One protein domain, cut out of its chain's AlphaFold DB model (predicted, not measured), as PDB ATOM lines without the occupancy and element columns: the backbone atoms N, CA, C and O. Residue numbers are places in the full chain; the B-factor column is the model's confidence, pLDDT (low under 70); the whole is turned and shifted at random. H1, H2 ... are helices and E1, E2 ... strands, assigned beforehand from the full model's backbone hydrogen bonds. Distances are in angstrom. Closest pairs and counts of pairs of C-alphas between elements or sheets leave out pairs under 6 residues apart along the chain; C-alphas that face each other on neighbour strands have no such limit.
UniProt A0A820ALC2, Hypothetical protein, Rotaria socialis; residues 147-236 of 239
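Overview. This is residues 147 to 236 of the 239 residues of the protein "Hypothetical protein" of Rotaria socialis (UniProt A0A820ALC2). A four-stranded antiparallel sheet is covered on one face by a helical hairpin, which makes two layers, helices on one face of a sheet: H2 runs along edge strand E2, and H1 slants over E3 toward the other edge. The long link of residues 205 to 218 loops past the sheet on the side away from the helices. The printed part has 90 residues, with two named helices and four named strands in the chain order E1 H1 H2 E2 E3 E4 and the sheet order E1, E3, E4, E2; the class is mixed, helices and strands. The whole is compact, with a radius of gyration of the C-alphas of 12.1 A, and rounded, with spans of 29 by 27 by 21 A.

Arrangement. Start at the inner strands E3, residues 219 to 224, and E4, residues 229 to 235, an antiparallel hairpin at 165 degrees, where N 222 and O 231 are 2.9 A apart, within hydrogen-bond range. Beside E3 find edge strand E1, residues 147 to 151, antiparallel at 170 degrees, with N 149 and O 221 at 2.9 A. Beside E4 find the other edge strand E2, residues 198 to 204, antiparallel at 161 degrees, with N 201 and O 232 at 2.9 A. E1 and E2 are apart. The sheet is twisted, its C-alphas lying up to 4.3 A off the best plane. H2, residues 179 to 194, is on the sheet at a height of 7.5 A over it; its closest C-alphas to E2 are those of Ala 183 and Val 200, 5.4 A apart. It lies over E2 and runs along the strands, only just, at 28 degrees to E2 on the local plane. H1, residues 157 to 174, is on the same face at a height of 9.9 A, slantwise to the strands at 50 degrees to E3 on the local plane. H1 and H2 touch as a helical hairpin, opposite ways at a tilt of 37 degrees, only just steep; their closest C-alphas are those of Ala 170 and Val 182, 5.2 A apart. In both helices every O i to N i+4 pair is within hydrogen-bond range.

Along the chain. Find C-alpha 147 at (-37.610, 2.551, 20.366), where E1 begins its 11.1 A. H1 starts at C-alpha 157, (-37.327, -10.682, 16.286), and runs 25.8 A; H2 measures 21.8 A. E2 covers 20.2 A, E3 16.7 A, and E4 20.1 A, ending at C-alpha 235, (-23.150, -5.704, 9.092).

Size, cuts and confidence. Look to Gly 195 and Gly 206 for the two C-alphas farthest apart, 31.9 A. The printed part has no cut. The link from E2 to E3, 14 residues, is long; the others are tight. Mean pLDDT of the printed part is 86.5, and residues 206 to 216 are under 70.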
ATOM      1  N   GLU A 147     -36.853   2.157  21.546       89.06
ATOM      2  CA  GLU A 147     -37.610   2.551  20.366       89.06
ATOM      3  C   GLU A 147     -36.849   2.132  19.107       89.06
ATOM      4  O   GLU A 147     -35.706   2.527  18.891       89.06
ATOM      5  N   ILE A 148     -37.473   1.314  18.261       89.19
ATOM      6  CA  ILE A 148     -36.873   0.888  16.993       89.19
ATOM      7  C   ILE A 148     -37.197   1.950  15.947       89.19
ATOM      8  O   ILE A 148     -38.344   2.078  15.525       89.19
ATOM      9  N   ARG A 149     -36.183   2.701  15.511       89.25
ATOM     10  CA  ARG A 149     -36.337   3.750  14.492       89.25
ATOM     11  C   ARG A 149     -36.292   3.184  13.075       89.25
ATOM     12  O   ARG A 149     -36.984   3.678  12.189       89.25
ATOM     13  N   LYS A 150     -35.453   2.169  12.841       88.38
ATOM     14  CA  LYS A 150     -35.256   1.566  11.515       88.38
ATOM     15  C   LYS A 150     -34.742   0.131  11.636       88.38
ATOM     16  O   LYS A 150     -33.937  -0.154  12.518       88.38
ATOM     17  N   GLN A 151     -35.152  -0.758  10.736       90.12
ATOM     18  CA  GLN A 151     -34.728  -2.161  10.741       90.12
ATOM     19  C   GLN A 151     -34.744  -2.749   9.322       90.12
ATOM     20  O   GLN A 151     -35.656  -2.457   8.549       90.12
ATOM     21  N   ASP A 152     -33.764  -3.600   9.004       88.75
ATOM     22  CA  ASP A 152     -33.786  -4.442   7.803       88.75
ATOM     23  C   ASP A 152     -34.576  -5.746   7.998       88.75
ATOM     24  O   ASP A 152     -34.593  -6.325   9.088       88.75
ATOM     25  N   SER A 153     -35.131  -6.270   6.904       83.88
ATOM     26  CA  SER A 153     -35.729  -7.609   6.815       83.88
ATOM     27  C   SER A 153     -34.822  -8.749   7.314       83.88
ATOM     28  O   SER A 153     -35.321  -9.752   7.822       83.88
ATOM     29  N   GLY A 154     -33.496  -8.594   7.224       87.19
ATOM     30  CA  GLY A 154     -32.514  -9.583   7.672       87.19
ATOM     31  C   GLY A 154     -32.325  -9.689   9.193       87.19
ATOM     32  O   GLY A 154     -31.598 -10.579   9.647       87.19
ATOM     33  N   ILE A 155     -32.945  -8.805   9.986       92.56
ATOM     34  CA  ILE A 155     -32.936  -8.854  11.455       92.56
ATOM     35  C   ILE A 155     -34.232  -9.516  11.935       92.56
ATOM     36  O   ILE A 155     -35.310  -8.944  11.808       92.56
ATOM     37  N   THR A 156     -34.148 -10.715  12.513       92.00
ATOM     38  CA  THR A 156     -35.323 -11.408  13.076       92.00
ATOM     39  C   THR A 156     -35.691 -10.861  14.459       92.00
ATOM     40  O   THR A 156     -34.859 -10.258  15.138       92.00
ATOM     41  N   ASP A 157     -36.911 -11.115  14.940       87.75
ATOM     42  CA  ASP A 157     -37.327 -10.682  16.286       87.75
ATOM     43  C   ASP A 157     -36.486 -11.295  17.412       87.75
ATOM     44  O   ASP A 157     -36.224 -10.645  18.430       87.75
ATOM     45  N   ILE A 158     -36.026 -12.533  17.223       87.69
ATOM     46  CA  ILE A 158     -35.127 -13.209  18.163       87.69
ATOM     47  C   ILE A 158     -33.780 -12.487  18.190       87.69
ATOM     48  O   ILE A 158     -33.295 -12.129  19.262       87.69
ATOM     49  N   MET A 159     -33.207 -12.213  17.015       92.75
ATOM     50  CA  MET A 159     -31.942 -11.490  16.897       92.75
ATOM     51  C   MET A 159     -32.044 -10.095  17.516       92.75
ATOM     52  O   MET A 159     -31.208  -9.720  18.331       92.75
ATOM     53  N   LYS A 160     -33.116  -9.368  17.210       91.69
ATOM     54  CA  LYS A 160     -33.423  -8.061  17.795       91.69
ATOM     55  C   LYS A 160     -33.483  -8.112  19.320       91.69
ATOM     56  O   LYS A 160     -32.847  -7.298  19.979       91.69
ATOM     57  N   THR A 161     -34.206  -9.079  19.883       88.69
ATOM     58  CA  THR A 161     -34.311  -9.243  21.343       88.69
ATOM     59  C   THR A 161     -32.939  -9.466  21.974       88.69
ATOM     60  O   THR A 161     -32.618  -8.835  22.980       88.69
ATOM     61  N   ASN A 162     -32.114 -10.325  21.370       90.00
ATOM     62  CA  ASN A 162     -30.779 -10.613  21.882       90.00
ATOM     63  C   ASN A 162     -29.875  -9.380  21.804       90.00
ATOM     64  O   ASN A 162     -29.242  -9.044  22.797       90.00
ATOM     65  N   ILE A 163     -29.887  -8.658  20.678       94.31
ATOM     66  CA  ILE A 163     -29.124  -7.415  20.506       94.31
ATOM     67  C   ILE A 163     -29.494  -6.396  21.591       94.31
ATOM     68  O   ILE A 163     -28.617  -5.893  22.285       94.31
ATOM     69  N   LEU A 164     -30.788  -6.126  21.785       92.94
ATOM     70  CA  LEU A 164     -31.262  -5.167  22.789       92.94
ATOM     71  C   LEU A 164     -30.898  -5.578  24.222       92.94
ATOM     72  O   LEU A 164     -30.580  -4.727  25.058       92.94
ATOM     73  N   SER A 165     -30.928  -6.881  24.509       88.38
ATOM     74  CA  SER A 165     -30.466  -7.412  25.791       88.38
ATOM     75  C   SER A 165     -28.964  -7.192  25.971       88.38
ATOM     76  O   SER A 165     -28.559  -6.743  27.038       88.38
ATOM     77  N   THR A 166     -28.150  -7.464  24.949       91.75
ATOM     78  CA  THR A 166     -26.691  -7.284  25.006       91.75
ATOM     79  C   THR A 166     -26.316  -5.822  25.199       91.75
ATOM     80  O   THR A 166     -25.481  -5.527  26.049       91.75
ATOM     81  N   ILE A 167     -26.966  -4.898  24.484       93.56
ATOM     82  CA  ILE A 167     -26.751  -3.456  24.677       93.56
ATOM     83  C   ILE A 167     -27.059  -3.059  26.124       93.56
ATOM     84  O   ILE A 167     -26.257  -2.377  26.752       93.56
ATOM     85  N   SER A 168     -28.194  -3.513  26.668       89.88
ATOM     86  CA  SER A 168     -28.578  -3.203  28.053       89.88
ATOM     87  C   SER A 168     -27.518  -3.696  29.042       89.88
ATOM     88  O   SER A 168     -27.053  -2.922  29.870       89.88
ATOM     89  N   THR A 169     -27.064  -4.945  28.895       86.06
ATOM     90  CA  THR A 169     -25.997  -5.514  29.731       86.06
ATOM     91  C   THR A 169     -24.689  -4.730  29.603       86.06
ATOM     92  O   THR A 169     -24.039  -4.464  30.609       86.06
ATOM     93  N   ALA A 170     -24.298  -4.337  28.388       89.56
ATOM     94  CA  ALA A 170     -23.070  -3.578  28.160       89.56
ATOM     95  C   ALA A 170     -23.121  -2.194  28.832       89.56
ATOM     96  O   ALA A 170     -22.148  -1.786  29.466       89.56
ATOM     97  N   ILE A 171     -24.267  -1.505  28.762       89.19
ATOM     98  CA  ILE A 171     -24.493  -0.238  29.476       89.19
ATOM     99  C   ILE A 171     -24.432  -0.450  30.990       89.19
ATOM    100  O   ILE A 171     -23.798   0.340  31.682       89.19
ATOM    101  N   ASP A 172     -25.055  -1.509  31.510       85.50
ATOM    102  CA  ASP A 172     -25.046  -1.792  32.949       85.50
ATOM    103  C   ASP A 172     -23.629  -2.132  33.459       85.50
ATOM    104  O   ASP A 172     -23.285  -1.807  34.595       85.50
ATOM    105  N   MET A 173     -22.789  -2.757  32.623       80.38
ATOM    106  CA  MET A 173     -21.405  -3.115  32.959       80.38
ATOM    107  C   MET A 173     -20.440  -1.927  32.936       80.38
ATOM    108  O   MET A 173     -19.616  -1.795  33.840       80.38
ATOM    109  N   HIS A 174     -20.506  -1.093  31.895       86.75
ATOM    110  CA  HIS A 174     -19.529  -0.021  31.665       86.75
ATOM    111  C   HIS A 174     -20.038   1.365  32.078       86.75
ATOM    112  O   HIS A 174     -19.252   2.297  32.226       86.75
ATOM    113  N   GLY A 175     -21.341   1.499  32.312       85.31
ATOM    114  CA  GLY A 175     -21.998   2.765  32.592       85.31
ATOM    115  C   GLY A 175     -22.357   3.545  31.327       85.31
ATOM    116  O   GLY A 175     -21.797   3.369  30.244       85.31
ATOM    117  N   SER A 176     -23.296   4.477  31.481       85.25
ATOM    118  CA  SER A 176     -23.775   5.352  30.406       85.25
ATOM    119  C   SER A 176     -22.858   6.554  30.140       85.25
ATOM    120  O   SER A 176     -23.330   7.574  29.657       85.25
ATOM    121  N   SER A 177     -21.573   6.510  30.487       85.31
ATOM    122  CA  SER A 177     -20.572   7.490  30.026       85.31
ATOM    123  C   SER A 177     -19.617   6.878  29.003       85.31
ATOM    124  O   SER A 177     -19.148   7.568  28.100       85.31
ATOM    125  N   GLU A 178     -19.404   5.564  29.078       91.12
ATOM    126  CA  GLU A 178     -18.378   4.835  28.333       91.12
ATOM    127  C   GLU A 178     -18.903   4.302  26.991       91.12
ATOM    128  O   GLU A 178     -18.896   3.101  26.721       91.12
ATOM    129  N   LYS A 179     -19.368   5.204  26.114       92.31
ATOM    130  CA  LYS A 179     -19.944   4.842  24.798       92.31
ATOM    131  C   LYS A 179     -19.031   3.922  23.984       92.31
ATOM    132  O   LYS A 179     -19.510   2.993  23.342       92.31
ATOM    133  N   PHE A 180     -17.726   4.187  23.993       94.12
ATOM    134  CA  PHE A 180     -16.763   3.402  23.226       94.12
ATOM    135  C   PHE A 180     -16.703   1.945  23.701       94.12
ATOM    136  O   PHE A 180     -16.818   1.037  22.881       94.12
ATOM    137  N   GLU A 181     -16.605   1.719  25.014       94.62
ATOM    138  CA  GLU A 181     -16.566   0.368  25.584       94.62
ATOM    139  C   GLU A 181     -17.885  -0.374  25.349       94.62
ATOM    140  O   GLU A 181     -17.877  -1.531  24.927       94.62
ATOM    141  N   VAL A 182     -19.026   0.310  25.507       94.81
ATOM    142  CA  VAL A 182     -20.344  -0.261  25.186       94.81
ATOM    143  C   VAL A 182     -20.413  -0.685  23.716       94.81
ATOM    144  O   VAL A 182     -20.817  -1.809  23.418       94.81
ATOM    145  N   ALA A 183     -20.003   0.185  22.788       95.69
ATOM    146  CA  ALA A 183     -20.024  -0.116  21.358       95.69
ATOM    147  C   ALA A 183     -19.128  -1.311  21.018       95.69
ATOM    148  O   ALA A 183     -19.552  -2.203  20.281       95.69
ATOM    149  N   LYS A 184     -17.920  -1.354  21.591       95.69
ATOM    150  CA  LYS A 184     -16.953  -2.432  21.386       95.69
ATOM    151  C   LYS A 184     -17.491  -3.776  21.868       95.69
ATOM    152  O   LYS A 184     -17.526  -4.714  21.083       95.69
ATOM    153  N   VAL A 185     -17.997  -3.853  23.101       95.62
ATOM    154  CA  VAL A 185     -18.566  -5.094  23.658       95.62
ATOM    155  C   VAL A 185     -19.727  -5.609  22.812       95.62
ATOM    156  O   VAL A 185     -19.805  -6.803  22.522       95.62
ATOM    157  N   VAL A 186     -20.627  -4.719  22.385       96.44
ATOM    158  CA  VAL A 186     -21.758  -5.111  21.533       96.44
ATOM    159  C   VAL A 186     -21.267  -5.590  20.163       96.44
ATOM    160  O   VAL A 186     -21.790  -6.577  19.649       96.44
ATOM    161  N   SER A 187     -20.262  -4.929  19.582       96.75
ATOM    162  CA  SER A 187     -19.672  -5.304  18.293       96.75
ATOM    163  C   SER A 187     -18.973  -6.664  18.350       96.75
ATOM    164  O   SER A 187     -19.247  -7.521  17.513       96.75
ATOM    165  N   ASP A 188     -18.135  -6.887  19.364       95.38
ATOM    166  CA  ASP A 188     -17.404  -8.142  19.568       95.38
ATOM    167  C   ASP A 188     -18.385  -9.312  19.755       95.38
ATOM    168  O   ASP A 188     -18.256 -10.358  19.115       95.38
ATOM    169  N   TRP A 189     -19.435  -9.110  20.559       97.38
ATOM    170  CA  TRP A 189     -20.483 -10.113  20.766       97.38
ATOM    171  C   TRP A 189     -21.270 -10.429  19.483       97.38
ATOM    172  O   TRP A 189     -21.617 -11.589  19.229       97.38
ATOM    173  N   LEU A 190     -21.568  -9.416  18.662       96.75
ATOM    174  CA  LEU A 190     -22.241  -9.599  17.374       96.75
ATOM    175  C   LEU A 190     -21.383 -10.414  16.400       96.75
ATOM    176  O   LEU A 190     -21.913 -11.301  15.724       96.75
ATOM    177  N   ASP A 191     -20.082 -10.136  16.351       95.94
ATOM    178  CA  ASP A 191     -19.119 -10.862  15.523       95.94
ATOM    179  C   ASP A 191     -18.991 -12.328  15.941       95.94
ATOM    180  O   ASP A 191     -18.981 -13.215  15.080       95.94
ATOM    181  N   GLU A 192     -18.956 -12.591  17.246       95.44
ATOM    182  CA  GLU A 192     -18.919 -13.947  17.799       95.44
ATOM    183  C   GLU A 192     -20.220 -14.715  17.510       95.44
ATOM    184  O   GLU A 192     -20.190 -15.875  17.098       95.44
ATOM    185  N   THR A 193     -21.374 -14.061  17.669       95.06
ATOM    186  CA  THR A 193     -22.685 -14.728  17.612       95.06
ATOM    187  C   THR A 193     -23.221 -14.884  16.186       95.06
ATOM    188  O   THR A 193     -23.844 -15.893  15.852       95.06
ATOM    189  N   TYR A 194     -23.021 -13.876  15.332       94.31
ATOM    190  CA  TYR A 194     -23.652 -13.773  14.007       94.31
ATOM    191  C   TYR A 194     -22.636 -13.663  12.858       94.31
ATOM    192  O   TYR A 194     -23.001 -13.339  11.712       94.31
ATOM    193  N   GLY A 195     -21.369 -13.950  13.157       93.88
ATOM    194  CA  GLY A 195     -20.237 -13.898  12.240       93.88
ATOM    195  C   GLY A 195     -19.724 -12.478  12.019       93.88
ATOM    196  O   GLY A 195     -20.484 -11.526  12.124       93.88
ATOM    197  N   LYS A 196     -18.453 -12.384  11.624       93.12
ATOM    198  CA  LYS A 196     -17.637 -11.162  11.556       93.12
ATOM    199  C   LYS A 196     -18.236  -9.981  10.776       93.12
ATOM    200  O   LYS A 196     -19.092 -10.176   9.903       93.12
ATOM    201  N   TYR A 197     -17.637  -8.811  11.015       92.06
ATOM    202  CA  TYR A 197     -17.845  -7.528  10.335       92.06
ATOM    203  C   TYR A 197     -19.107  -6.773  10.754       92.06
ATOM    204  O   TYR A 197     -19.731  -6.071   9.952       92.06
ATOM    205  N   TRP A 198     -19.497  -6.898  12.014       94.44
ATOM    206  CA  TRP A 198     -20.457  -5.995  12.624       94.44
ATOM    207  C   TRP A 198     -19.787  -4.700  13.053       94.44
ATOM    208  O   TRP A 198     -18.635  -4.668  13.475       94.44
ATOM    209  N   ALA A 199     -20.542  -3.617  12.930       93.25
ATOM    210  CA  ALA A 199     -20.169  -2.315  13.439       93.25
ATOM    211  C   ALA A 199     -21.317  -1.748  14.274       93.25
ATOM    212  O   ALA A 199     -22.497  -1.890  13.927       93.25
ATOM    213  N   VAL A 200     -20.950  -1.085  15.369       94.62
ATOM    214  CA  VAL A 200     -21.867  -0.415  16.290       94.62
ATOM    215  C   VAL A 200     -21.445   1.040  16.405       94.62
ATOM    216  O   VAL A 200     -20.330   1.344  16.820       94.62
ATOM    217  N   ILE A 201     -22.343   1.947  16.035       92.50
ATOM    218  CA  ILE A 201     -22.155   3.389  16.187       92.50
ATOM    219  C   ILE A 201     -23.132   3.875  17.252       92.50
ATOM    220  O   ILE A 201     -24.334   3.628  17.145       92.50
ATOM    221  N   ILE A 202     -22.617   4.580  18.257       92.25
ATOM    222  CA  ILE A 202     -23.422   5.253  19.278       92.25
ATOM    223  C   ILE A 202     -23.300   6.756  19.065       92.25
ATOM    224  O   ILE A 202     -22.191   7.284  18.994       92.25
ATOM    225  N   TYR A 203     -24.429   7.448  18.980       88.88
ATOM    226  CA  TYR A 203     -24.470   8.895  18.790       88.88
ATOM    227  C   TYR A 203     -25.543   9.545  19.655       88.88
ATOM    228  O   TYR A 203     -26.501   8.893  20.069       88.88
ATOM    229  N   ASP A 204     -25.380  10.839  19.927       87.69
ATOM    230  CA  ASP A 204     -26.379  11.612  20.658       87.69
ATOM    231  C   ASP A 204     -27.560  11.975  19.747       87.69
ATOM    232  O   ASP A 204     -27.373  12.459  18.625       87.69
ATOM    233  N   THR A 205     -28.785  11.776  20.233       77.44
ATOM    234  CA  THR A 205     -30.039  11.956  19.475       77.44
ATOM    235  C   THR A 205     -30.230  13.379  18.954       77.44
ATOM    236  O   THR A 205     -30.854  13.576  17.917       77.44
ATOM    237  N   GLY A 206     -29.650  14.379  19.624       68.88
ATOM    238  CA  GLY A 206     -29.726  15.779  19.203       68.88
ATOM    239  C   GLY A 206     -28.755  16.184  18.086       68.88
ATOM    240  O   GLY A 206     -28.882  17.290  17.573       68.88
ATOM    241  N   HIS A 207     -27.773  15.344  17.736       62.53
ATOM    242  CA  HIS A 207     -26.634  15.755  16.894       62.53
ATOM    243  C   HIS A 207     -26.443  14.912  15.630       62.53
ATOM    244  O   HIS A 207     -25.575  15.223  14.816       62.53
ATOM    245  N   ALA A 208     -27.245  13.870  15.426       56.34
ATOM    246  CA  ALA A 208     -27.058  12.957  14.309       56.34
ATOM    247  C   ALA A 208     -28.299  12.891  13.417       56.34
ATOM    248  O   ALA A 208     -29.313  12.284  13.757       56.34
ATOM    249  N   GLN A 209     -28.176  13.422  12.200       55.97
ATOM    250  CA  GLN A 209     -28.826  12.758  11.078       55.97
ATOM    251  C   GLN A 209     -28.098  11.430  10.904       55.97
ATOM    252  O   GLN A 209     -26.875  11.434  10.759       55.97
ATOM    253  N   ALA A 210     -28.826  10.311  10.964       55.56
ATOM    254  CA  ALA A 210     -28.270   8.994  10.681       55.56
ATOM    255  C   ALA A 210     -27.401   9.107   9.426       55.56
ATOM    256  O   ALA A 210     -27.916   9.431   8.350       55.56
ATOM    257  N   ALA A 211     -26.085   8.918   9.578       56.00
ATOM    258  CA  ALA A 211     -25.186   8.951   8.440       56.00
ATOM    259  C   ALA A 211     -25.771   7.987   7.404       56.00
ATOM    260  O   ALA A 211     -26.145   6.860   7.749       56.00
ATOM    261  N   LYS A 212     -25.934   8.452   6.159       53.84
ATOM    262  CA  LYS A 212     -26.312   7.601   5.027       53.84
ATOM    263  C   LYS A 212     -25.139   6.665   4.742       53.84
ATOM    264  O   LYS A 212     -24.418   6.825   3.767       53.84
ATOM    265  N   THR A 213     -24.913   5.708   5.625       56.56
ATOM    266  CA  THR A 213     -24.061   4.568   5.356       56.56
ATOM    267  C   THR A 213     -24.835   3.677   4.396       56.56
ATOM    268  O   THR A 213     -26.007   3.368   4.611       56.56
ATOM    269  N   THR A 214     -24.208   3.293   3.292       60.59
ATOM    270  CA  THR A 214     -24.656   2.162   2.480       60.59
ATOM    271  C   THR A 214     -24.600   0.924   3.368       60.59
ATOM    272  O   THR A 214     -23.543   0.331   3.564       60.59
ATOM    273  N   PHE A 215     -25.725   0.605   4.002       62.94
ATOM    274  CA  PHE A 215     -25.842  -0.556   4.871       62.94
ATOM    275  C   PHE A 215     -25.727  -1.829   4.037       62.94
ATOM    276  O   PHE A 215     -26.304  -1.916   2.953       62.94
ATOM    277  N   GLY A 216     -25.022  -2.832   4.563       64.56
ATOM    278  CA  GLY A 216     -25.211  -4.205   4.104       64.56
ATOM    279  C   GLY A 216     -26.638  -4.691   4.401       64.56
ATOM    280  O   GLY A 216     -27.445  -3.990   5.010       64.56
ATOM    281  N   SER A 217     -26.946  -5.934   4.030       76.31
ATOM    282  CA  SER A 217     -28.283  -6.549   4.146       76.31
ATOM    283  C   SER A 217     -28.811  -6.756   5.578       76.31
ATOM    284  O   SER A 217     -29.816  -7.431   5.778       76.31
ATOM    285  N   LYS A 218     -28.130  -6.233   6.605       89.25
ATOM    286  CA  LYS A 218     -28.542  -6.334   8.011       89.25
ATOM    287  C   LYS A 218     -28.211  -5.044   8.742       89.25
ATOM    288  O   LYS A 218     -27.039  -4.772   9.001       89.25
ATOM    289  N   TYR A 219     -29.239  -4.280   9.106       91.00
ATOM    290  CA  TYR A 219     -29.096  -3.092   9.941       91.00
ATOM    291  C   TYR A 219     -30.250  -2.955  10.943       91.00
ATOM    292  O   TYR A 219     -31.375  -3.395  10.693       91.00
ATOM    293  N   LEU A 220     -29.959  -2.328  12.078       92.62
ATOM    294  CA  LEU A 220     -30.896  -2.022  13.151       92.62
ATOM    295  C   LEU A 220     -30.523  -0.663  13.761       92.62
ATOM    296  O   LEU A 220     -29.382  -0.452  14.167       92.62
ATOM    297  N   VAL A 221     -31.488   0.254  13.821       92.38
ATOM    298  CA  VAL A 221     -31.357   1.550  14.493       92.38
ATOM    299  C   VAL A 221     -32.337   1.590  15.650       92.38
ATOM    300  O   VAL A 221     -33.552   1.493  15.443       92.38
ATOM    301  N   VAL A 222     -31.805   1.719  16.860       92.56
ATOM    302  CA  VAL A 222     -32.585   1.731  18.100       92.56
ATOM    303  C   VAL A 222     -32.190   2.920  18.955       92.56
ATOM    304  O   VAL A 222     -31.031   3.320  18.995       92.56
ATOM    305  N   GLU A 223     -33.165   3.477  19.648       91.06
ATOM    306  CA  GLU A 223     -33.001   4.595  20.560       91.06
ATOM    307  C   GLU A 223     -33.445   4.161  21.949       91.06
ATOM    308  O   GLU A 223     -34.457   3.474  22.106       91.06
ATOM    309  N   GLU A 224     -32.685   4.543  22.967       86.06
ATOM    310  CA  GLU A 224     -33.089   4.283  24.339       86.06
ATOM    311  C   GLU A 224     -33.816   5.505  24.893       86.06
ATOM    312  O   GLU A 224     -33.194   6.537  25.085       86.06
ATOM    313  N   LYS A 225     -35.105   5.410  25.236       80.81
ATOM    314  CA  LYS A 225     -35.909   6.598  25.614       80.81
ATOM    315  C   LYS A 225     -35.373   7.403  26.808       80.81
ATOM    316  O   LYS A 225     -35.785   8.540  27.015       80.81
ATOM    317  N   ARG A 226     -34.530   6.793  27.647       79.94
ATOM    318  CA  ARG A 226     -33.949   7.416  28.848       79.94
ATOM    319  C   ARG A 226     -32.555   7.981  28.618       79.94
ATOM    320  O   ARG A 226     -32.125   8.828  29.396       79.94
ATOM    321  N   LEU A 227     -31.855   7.507  27.593       77.81
ATOM    322  CA  LEU A 227     -30.556   8.041  27.223       77.81
ATOM    323  C   LEU A 227     -30.769   8.996  26.058       77.81
ATOM    324  O   LEU A 227     -31.548   8.729  25.153       77.81
ATOM    325  N   ALA A 228     -30.039  10.102  26.024       83.38
ATOM    326  CA  ALA A 228     -30.026  10.967  24.846       83.38
ATOM    327  C   ALA A 228     -29.232  10.325  23.687       83.38
ATOM    328  O   ALA A 228     -28.520  11.023  22.973       83.38
ATOM    329  N   TRP A 229     -29.273   8.994  23.550       86.19
ATOM    330  CA  TRP A 229     -28.391   8.183  22.717       86.19
ATOM    331  C   TRP A 229     -29.183   7.293  21.772       86.19
ATOM    332  O   TRP A 229     -30.250   6.770  22.097       86.19
ATOM    333  N   SER A 230     -28.596   7.054  20.613       89.81
ATOM    334  CA  SER A 230     -29.065   6.082  19.640       89.81
ATOM    335  C   SER A 230     -27.934   5.164  19.220       89.81
ATOM    336  O   SER A 230     -26.765   5.552  19.186       89.81
ATOM    337  N   PHE A 231     -28.316   3.941  18.882       91.94
ATOM    338  CA  PHE A 231     -27.444   2.883  18.413       91.94
ATOM    339  C   PHE A 231     -27.784   2.595  16.961       91.94
ATOM    340  O   PHE A 231     -28.938   2.341  16.612       91.94
ATOM    341  N   GLN A 232     -26.765   2.596  16.118       92.56
ATOM    342  CA  GLN A 232     -26.846   2.173  14.733       92.56
ATOM    343  C   GLN A 232     -25.925   0.980  14.546       92.56
ATOM    344  O   GLN A 232     -24.704   1.083  14.654       92.56
ATOM    345  N   ILE A 233     -26.548  -0.161  14.295       93.44
ATOM    346  CA  ILE A 233     -25.911  -1.470  14.252       93.44
ATOM    347  C   ILE A 233     -26.072  -1.996  12.841       93.44
ATOM    348  O   ILE A 233     -27.186  -2.013  12.311       93.44
ATOM    349  N   PHE A 234     -24.985  -2.415  12.212       92.44
ATOM    350  CA  PHE A 234     -25.045  -2.936  10.854       92.44
ATOM    351  C   PHE A 234     -23.917  -3.916  10.581       92.44
ATOM    352  O   PHE A 234     -22.844  -3.840  11.178       92.44
ATOM    353  N   LYS A 235     -24.172  -4.826   9.644       90.75
ATOM    354  CA  LYS A 235     -23.150  -5.704   9.092       90.75
ATOM    355  C   LYS A 235     -22.524  -5.040   7.867       90.75
ATOM    356  O   LYS A 235     -23.243  -4.651   6.942       90.75
ATOM    357  N   GLN A 236     -21.206  -4.884   7.873       87.06
ATOM    358  CA  GLN A 236     -20.455  -4.370   6.733       87.06
ATOM    359  C   GLN A 236     -20.488  -5.401   5.598       87.06
ATOM    360  O   GLN A 236     -20.483  -6.612   5.835       87.06
TER     361      GLN A 236